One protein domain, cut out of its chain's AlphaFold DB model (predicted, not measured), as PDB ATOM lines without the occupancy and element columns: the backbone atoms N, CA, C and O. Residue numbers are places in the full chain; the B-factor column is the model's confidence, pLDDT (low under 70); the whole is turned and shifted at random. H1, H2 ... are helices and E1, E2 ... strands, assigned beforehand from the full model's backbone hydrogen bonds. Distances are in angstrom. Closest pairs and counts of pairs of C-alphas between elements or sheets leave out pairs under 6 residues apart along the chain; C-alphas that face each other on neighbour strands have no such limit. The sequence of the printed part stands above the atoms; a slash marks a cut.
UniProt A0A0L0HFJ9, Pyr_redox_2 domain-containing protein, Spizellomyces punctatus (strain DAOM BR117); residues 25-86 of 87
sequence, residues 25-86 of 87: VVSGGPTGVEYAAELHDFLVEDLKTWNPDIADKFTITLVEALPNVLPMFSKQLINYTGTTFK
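What this domain is: This is residues 25 to 86 of the 87 residues of the protein "Pyr_redox_2 domain-containing protein" of Spizellomyces punctatus (strain DAOM BR117) (UniProt A0A0L0HFJ9). A long, kinked helix, H1, has one strand, E1, running back beside it, and a shorter helix, H2, lies apart from both. Residues 25 to 26 pair in parallel with residues 62 to 63 of E1. The printed part has 62 residues, in the order H1, E1, H2, and is mostly helix. It is elongated, spanning 39 by 20 by 17 A, and only just loose, close to compact, with a radius of gyration of the C-alphas of 13.1 A.

Where its parts are: H1, residues 30 to 50, begins at C-alpha 30 (510.300, 279.468, 383.608) and is 28.8 A long, with a kink of 35 degrees near residue 44. E1, residues 59 to 63, is 13.0 A long. H2, residues 75 to 84, is 14.2 A long and ends at C-alpha 84 (497.829, 271.787, 382.823).

How they stand to each other: The closest C-alphas of H1 and E1, those of Ala 36 and Leu 62, are 6.9 A apart. E1 pairs with no named strand. H2 is apart from H1 and from E1. Every O i to N i+4 pair is within hydrogen-bond range in H2, and 14 of 17 in H1.

The domain as a whole: The C-alphas farthest apart, of Asp 53 and Ser 74, are 40.0 A apart. The printed part has no cut. The link from E1 to H2 is long. No printed residue is under 70 in pLDDT.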
ATOM      1  N   VAL A  25     500.044 287.658 383.893       97.19
ATOM      2  CA  VAL A  25     501.474 287.352 383.964       97.19
ATOM      3  C   VAL A  25     502.039 287.393 382.549       97.19
ATOM      4  O   VAL A  25     501.614 286.639 381.678       97.19
ATOM      5  N   VAL A  26     502.993 288.288 382.293       97.19
ATOM      6  CA  VAL A  26     503.599 288.465 380.963       97.19
ATOM      7  C   VAL A  26     505.001 287.870 380.971       97.19
ATOM      8  O   VAL A  26     505.946 288.536 381.385       97.19
ATOM      9  N   SER A  27     505.110 286.604 380.564       94.94
ATOM     10  CA  SER A  27     506.338 285.841 380.284       94.94
ATOM     11  C   SER A  27     505.985 284.354 380.327       94.94
ATOM     12  O   SER A  27     505.646 283.836 381.383       94.94
ATOM     13  N   GLY A  28     506.107 283.631 379.218       95.81
ATOM     14  CA  GLY A  28     505.980 282.172 379.171       95.81
ATOM     15  C   GLY A  28     507.289 281.437 379.452       95.81
ATOM     16  O   GLY A  28     507.370 280.232 379.227       95.81
ATOM     17  N   GLY A  29     508.335 282.135 379.902       97.06
ATOM     18  CA  GLY A  29     509.554 281.507 380.406       97.06
ATOM     19  C   GLY A  29     509.353 280.859 381.786       97.06
ATOM     20  O   GLY A  29     508.289 281.016 382.385       97.06
ATOM     21  N   PRO A  30     510.382 280.175 382.327       97.12
ATOM     22  CA  PRO A  30     510.300 279.468 383.608       97.12
ATOM     23  C   PRO A  30     509.721 280.323 384.735       97.12
ATOM     24  O   PRO A  30     508.730 279.941 385.337       97.12
ATOM     25  N   THR A  31     510.244 281.535 384.919       97.38
ATOM     26  CA  THR A  31     509.800 282.438 385.987       97.38
ATOM     27  C   THR A  31     508.320 282.805 385.900       97.38
ATOM     28  O   THR A  31     507.651 282.860 386.924       97.38
ATOM     29  N   GLY A  32     507.796 283.084 384.703       97.19
ATOM     30  CA  GLY A  32     506.394 283.480 384.568       97.19
ATOM     31  C   GLY A  32     505.441 282.295 384.701       97.19
ATOM     32  O   GLY A  32     504.384 282.433 385.308       97.19
ATOM     33  N   VAL A  33     505.845 281.118 384.215       97.12
ATOM     34  CA  VAL A  33     505.091 279.872 384.401       97.12
ATOM     35  C   VAL A  33     505.052 279.468 385.875       97.12
ATOM     36  O   VAL A  33     503.969 279.221 386.391       97.12
ATOM     37  N   GLU A  34     506.193 279.457 386.568       97.31
ATOM     38  CA  GLU A  34     506.259 279.143 388.002       97.31
ATOM     39  C   GLU A  34     505.443 280.141 388.826       97.31
ATOM     40  O   GLU A  34     504.636 279.738 389.653       97.31
ATOM     41  N   TYR A  35     505.571 281.443 388.552       97.06
ATOM     42  CA  TYR A  35     504.802 282.458 389.268       97.06
ATOM     43  C   TYR A  35     503.290 282.317 389.056       97.06
ATOM     44  O   TYR A  35     502.519 282.476 389.998       97.06
ATOM     45  N   ALA A  36     502.849 282.015 387.831       96.44
ATOM     46  CA  ALA A  36     501.434 281.800 387.545       96.44
ATOM     47  C   ALA A  36     500.887 280.524 388.212       96.44
ATOM     48  O   ALA A  36     499.749 280.545 388.677       96.44
ATOM     49  N   ALA A  37     501.689 279.455 388.297       95.88
ATOM     50  CA  ALA A  37     501.330 278.237 389.026       95.88
ATOM     51  C   ALA A  37     501.205 278.496 390.535       95.88
ATOM     52  O   ALA A  37     500.163 278.220 391.115       95.88
ATOM     53  N   GLU A  38     502.207 279.122 391.153       96.62
ATOM     54  CA  GLU A  38     502.178 279.449 392.586       96.62
ATOM     55  C   GLU A  38     501.035 280.411 392.934       96.62
ATOM     56  O   GLU A  38     500.413 280.309 393.990       96.62
ATOM     57  N   LEU A  39     500.710 281.344 392.032       94.44
ATOM     58  CA  LEU A  39     499.550 282.209 392.205       94.44
ATOM     59  C   LEU A  39     498.247 281.406 392.161       94.44
ATOM     60  O   LEU A  39     497.379 281.644 392.993       94.44
ATOM     61  N   HIS A  40     498.101 280.465 391.224       93.75
ATOM     62  CA  HIS A  40     496.951 279.559 391.191       93.75
ATOM     63  C   HIS A  40     496.825 278.774 392.503       93.75
ATOM     64  O   HIS A  40     495.743 278.744 393.092       93.75
ATOM     65  N   ASP A  41     497.924 278.202 392.991       94.38
ATOM     66  CA  ASP A  41     497.922 277.382 394.202       94.38
ATOM     67  C   ASP A  41     497.544 278.217 395.431       94.38
ATOM     68  O   ASP A  41     496.633 277.843 396.166       94.38
ATOM     69  N   PHE A  42     498.096 279.427 395.575       92.69
ATOM     70  CA  PHE A  42     497.675 280.379 396.609       92.69
ATOM     71  C   PHE A  42     496.164 280.677 396.566       92.69
ATOM     72  O   PHE A  42     495.498 280.741 397.604       92.69
ATOM     73  N   LEU A  43     495.586 280.850 395.372       90.56
ATOM     74  CA  LEU A  43     494.150 281.109 395.239       90.56
ATOM     75  C   LEU A  43     493.306 279.911 395.678       90.56
ATOM     76  O   LEU A  43     492.265 280.088 396.316       90.56
ATOM     77  N   VAL A  44     493.729 278.701 395.313       89.25
ATOM     78  CA  VAL A  44     492.978 277.472 395.580       89.25
ATOM     79  C   VAL A  44     493.116 277.019 397.029       89.25
ATOM     80  O   VAL A  44     492.116 276.614 397.620       89.25
ATOM     81  N   GLU A  45     494.319 277.074 397.588       93.62
ATOM     82  CA  GLU A  45     494.628 276.528 398.909       93.62
ATOM     83  C   GLU A  45     494.275 277.514 400.028       93.62
ATOM     84  O   GLU A  45     493.574 277.154 400.980       93.62
ATOM     85  N   ASP A  46     494.674 278.778 399.880       92.38
ATOM     86  CA  ASP A  46     494.506 279.783 400.928       92.38
ATOM     87  C   ASP A  46     493.274 280.650 400.678       92.38
ATOM     88  O   ASP A  46     492.376 280.751 401.524       92.38
ATOM     89  N   LEU A  47     493.187 281.274 399.500       89.75
ATOM     90  CA  LEU A  47     492.228 282.357 399.308       89.75
ATOM     91  C   LEU A  47     490.775 281.883 399.261       89.75
ATOM     92  O   LEU A  47     489.894 282.569 399.781       89.75
ATOM     93  N   LYS A  48     490.515 280.687 398.724       91.12
ATOM     94  CA  LYS A  48     489.195 280.040 398.821       91.12
ATOM     95  C   LYS A  48     488.718 279.888 400.264       91.12
ATOM     96  O   LYS A  48     487.518 279.974 400.511       91.12
ATOM     97  N   THR A  49     489.636 279.689 401.208       93.00
ATOM     98  CA  THR A  49     489.310 279.576 402.632       93.00
ATOM     99  C   THR A  49     489.068 280.949 403.259       93.00
ATOM    100  O   THR A  49     488.164 281.099 404.081       93.00
ATOM    101  N   TRP A  50     489.859 281.961 402.892       91.38
ATOM    102  CA  TRP A  50     489.793 283.289 403.515       91.38
ATOM    103  C   TRP A  50     488.669 284.173 402.960       91.38
ATOM    104  O   TRP A  50     488.042 284.912 403.718       91.38
ATOM    105  N   ASN A  51     488.390 284.091 401.658       91.44
ATOM    106  CA  ASN A  51     487.440 284.952 400.949       91.44
ATOM    107  C   ASN A  51     486.538 284.139 399.994       91.44
ATOM    108  O   ASN A  51     486.561 284.367 398.780       91.44
ATOM    109  N   PRO A  52     485.714 283.212 400.516       91.31
ATOM    110  CA  PRO A  52     484.948 282.269 399.696       91.31
ATOM    111  C   PRO A  52     483.982 282.941 398.707       91.31
ATOM    112  O   PRO A  52     483.774 282.414 397.619       91.31
ATOM    113  N   ASP A  53     483.444 284.120 399.039       90.25
ATOM    114  CA  ASP A  53     482.434 284.832 398.231       90.25
ATOM    115  C   ASP A  53     482.973 285.466 396.932       90.25
ATOM    116  O   ASP A  53     482.202 285.928 396.081       90.25
ATOM    117  N   ILE A  54     484.299 285.571 396.806       90.69
ATOM    118  CA  ILE A  54     484.966 286.164 395.636       90.69
ATOM    119  C   ILE A  54     486.006 285.234 395.008       90.69
ATOM    120  O   ILE A  54     486.562 285.561 393.961       90.69
ATOM    121  N   ALA A  55     486.291 284.091 395.633       89.31
ATOM    122  CA  ALA A  55     487.358 283.196 395.204       89.31
ATOM    123  C   ALA A  55     487.096 282.561 393.828       89.31
ATOM    124  O   ALA A  55     488.035 282.255 393.100       89.31
ATOM    125  N   ASP A  56     485.829 282.396 393.449       90.12
ATOM    126  CA  ASP A  56     485.393 281.872 392.150       90.12
ATOM    127  C   ASP A  56     485.530 282.877 390.994       90.12
ATOM    128  O   ASP A  56     485.423 282.492 389.832       90.12
ATOM    129  N   LYS A  57     485.791 284.155 391.293       93.00
ATOM    130  CA  LYS A  57     485.917 285.233 390.298       93.00
ATOM    131  C   LYS A  57     487.355 285.484 389.854       93.00
ATOM    132  O   LYS A  57     487.586 286.312 388.974       93.00
ATOM    133  N   PHE A  58     488.325 284.806 390.462       93.00
ATOM    134  CA  PHE A  58     489.718 284.967 390.075       93.00
ATOM    135  C   PHE A  58     489.990 284.391 388.697       93.00
ATOM    136  O   PHE A  58     489.580 283.283 388.365       93.00
ATOM    137  N   THR A  59     490.750 285.141 387.913       94.25
ATOM    138  CA  THR A  59     491.244 284.696 386.615       94.25
ATOM    139  C   THR A  59     492.733 284.977 386.541       94.25
ATOM    140  O   THR A  59     493.175 286.074 386.876       94.25
ATOM    141  N   ILE A  60     493.514 284.010 386.062       95.50
ATOM    142  CA  ILE A  60     494.927 284.207 385.736       95.50
ATOM    143  C   ILE A  60     495.082 284.067 384.224       95.50
ATOM    144  O   ILE A  60     494.573 283.132 383.612       95.50
ATOM    145  N   THR A  61     495.784 285.003 383.595       96.19
ATOM    146  CA  THR A  61     496.156 284.914 382.182       96.19
ATOM    147  C   THR A  61     497.664 284.995 382.048       96.19
ATOM    148  O   THR A  61     498.272 286.013 382.372       96.19
ATOM    149  N   LEU A  62     498.258 283.924 381.529       96.25
ATOM    150  CA  LEU A  62     499.666 283.881 381.163       96.25
ATOM    151  C   LEU A  62     499.824 284.267 379.687       96.25
ATOM    152  O   LEU A  62     499.227 283.644 378.809       96.25
ATOM    153  N   VAL A  63     500.632 285.286 379.412       96.31
ATOM    154  CA  VAL A  63     500.907 285.782 378.060       96.31
ATOM    155  C   VAL A  63     502.352 285.479 377.678       96.31
ATOM    156  O   VAL A  63     503.285 285.820 378.405       96.31
ATOM    157  N   GLU A  64     502.529 284.884 376.501       94.50
ATOM    158  CA  GLU A  64     503.818 284.590 375.875       94.50
ATOM    159  C   GLU A  64     503.810 285.115 374.432       94.50
ATOM    160  O   GLU A  64     502.798 285.025 373.736       94.50
ATOM    161  N   ALA A  65     504.925 285.699 373.994       95.12
ATOM    162  CA  ALA A  65     505.073 286.245 372.646       95.12
ATOM    163  C   ALA A  65     505.377 285.155 371.604       95.12
ATOM    164  O   ALA A  65     505.041 285.291 370.427       95.12
ATOM    165  N   LEU A  66     506.044 284.083 372.024       94.31
ATOM    166  CA  LEU A  66     506.355 282.914 371.217       94.31
ATOM    167  C   LEU A  66     505.148 281.965 371.119       94.31
ATOM    168  O   LEU A  66     504.226 282.024 371.928       94.31
ATOM    169  N   PRO A  67     505.153 281.018 370.163       92.88
ATOM    170  CA  PRO A  67     504.044 280.077 370.007       92.88
ATOM    171  C   PRO A  67     503.831 279.128 371.195       92.88
ATOM    172  O   PRO A  67     502.811 278.447 371.238       92.88
ATOM    173  N   ASN A  68     504.804 279.021 372.109       93.56
ATOM    174  CA  ASN A  68     504.781 278.084 373.226       93.56
ATOM    175  C   ASN A  68     505.431 278.691 374.469       93.56
ATOM    176  O   ASN A  68     506.478 279.334 374.367       93.56
ATOM    177  N   VAL A  69     504.868 278.372 375.635       95.81
ATOM    178  CA  VAL A  69     505.552 278.525 376.923       95.81
ATOM    179  C   VAL A  69     506.698 277.520 377.032       95.81
ATOM    180  O   VAL A  69     506.679 276.466 376.393       95.81
ATOM    181  N   LEU A  70     507.696 277.843 377.850       96.75
ATOM    182  CA  LEU A  70     508.853 276.999 378.140       96.75
ATOM    183  C   LEU A  70     509.549 276.442 376.876       96.75
ATOM    184  O   LEU A  70     509.822 275.240 376.800       96.75
ATOM    185  N   PRO A  71     509.893 277.283 375.877       95.25
ATOM    186  CA  PRO A  71     510.377 276.819 374.572       95.25
ATOM    187  C   PRO A  71     511.728 276.082 374.625       95.25
ATOM    188  O   PRO A  71     512.133 275.475 373.637       95.25
ATOM    189  N   MET A  72     512.433 276.136 375.758       96.19
ATOM    190  CA  MET A  72     513.681 275.410 376.002       96.19
ATOM    191  C   MET A  72     513.481 273.923 376.335       96.19
ATOM    192  O   MET A  72     514.452 273.167 376.316       96.19
ATOM    193  N   PHE A  73     512.258 273.490 376.649       97.38
ATOM    194  CA  PHE A  73     511.959 272.105 377.008       97.38
ATOM    195  C   PHE A  73     511.524 271.262 375.801       97.38
ATOM    196  O   PHE A  73     511.312 271.748 374.689       97.38
ATOM    197  N   SER A  74     511.402 269.949 376.012       98.00
ATOM    198  CA  SER A  74     510.915 269.031 374.982       98.00
ATOM    199  C   SER A  74     509.447 269.312 374.634       98.00
ATOM    200  O   SER A  74     508.667 269.756 375.474       98.00
ATOM    201  N   LYS A  75     509.031 268.970 373.405       97.06
ATOM    202  CA  LYS A  75     507.630 269.130 372.962       97.06
ATOM    203  C   LYS A  75     506.624 268.456 373.898       97.06
ATOM    204  O   LYS A  75     505.528 268.966 374.079       97.06
ATOM    205  N   GLN A  76     506.997 267.317 374.482       97.94
ATOM    206  CA  GLN A  76     506.148 266.609 375.435       97.94
ATOM    207  C   GLN A  76     505.887 267.456 376.687       97.94
ATOM    208  O   GLN A  76     504.744 267.533 377.124       97.94
ATOM    209  N   LEU A  77     506.918 268.111 377.229       97.62
ATOM    210  CA  LEU A  77     506.788 268.968 378.408       97.62
ATOM    211  C   LEU A  77     506.056 270.270 378.087       97.62
ATOM    212  O   LEU A  77     505.185 270.668 378.847       97.62
ATOM    213  N   ILE A  78     506.324 270.875 376.928       96.56
ATOM    214  CA  ILE A  78     505.587 272.055 376.452       96.56
ATOM    215  C   ILE A  78     504.084 271.756 376.357       96.56
ATOM    216  O   ILE A  78     503.262 272.514 376.870       96.56
ATOM    217  N   ASN A  79     503.722 270.632 375.731       95.88
ATOM    218  CA  ASN A  79     502.326 270.222 375.604       95.88
ATOM    219  C   ASN A  79     501.698 269.938 376.969       95.88
ATOM    220  O   ASN A  79     500.577 270.372 377.206       95.88
ATOM    221  N   TYR A  80     502.427 269.246 377.850       96.62
ATOM    222  CA  TYR A  80     501.986 268.966 379.214       96.62
ATOM    223  C   TYR A  80     501.668 270.260 379.974       96.62
ATOM    224  O   TYR A  80     500.547 270.420 380.451       96.62
ATOM    225  N   THR A  81     502.592 271.224 379.998       96.06
ATOM    226  CA  THR A  81     502.367 272.526 380.641       96.06
ATOM    227  C   THR A  81     501.167 273.246 380.028       96.06
ATOM    228  O   THR A  81     500.316 273.754 380.750       96.06
ATOM    229  N   GLY A  82     501.049 273.242 378.697       92.75
ATOM    230  CA  GLY A  82     499.926 273.862 377.996       92.75
ATOM    231  C   GLY A  82     498.566 273.210 378.269       92.75
ATOM    232  O   GLY A  82     497.557 273.898 378.164       92.75
ATOM    233  N   THR A  83     498.514 271.913 378.594       93.69
ATOM    234  CA  THR A  83     497.282 271.250 379.049       93.69
ATOM    235  C   THR A  83     496.987 271.556 380.511       93.69
ATOM    236  O   THR A  83     495.865 271.922 380.818       93.69
ATOM    237  N   THR A  84     497.995 271.513 381.387       93.88
ATOM    238  CA  THR A  84     497.829 271.787 382.823       93.88
ATOM    239  C   THR A  84     497.316 273.199 383.104       93.88
ATOM    240  O   THR A  84     496.560 273.377 384.040       93.88
ATOM    241  N   PHE A  85     497.703 274.193 382.301       88.94
ATOM    242  CA  PHE A  85     497.293 275.595 382.487       88.94
ATOM    243  C   PHE A  85     495.946 275.961 381.840       88.94
ATOM    244  O   PHE A  85     495.514 277.108 381.942       88.94
ATOM    245  N   LYS A  86     495.325 275.046 381.087       81.00
ATOM    246  CA  LYS A  86     494.027 275.284 380.429       81.00
ATOM    247  C   LYS A  86     492.836 274.792 381.244       81.00
ATOM    248  O   LYS A  86     491.721 275.208 380.930       81.00
TER     249      LYS A  86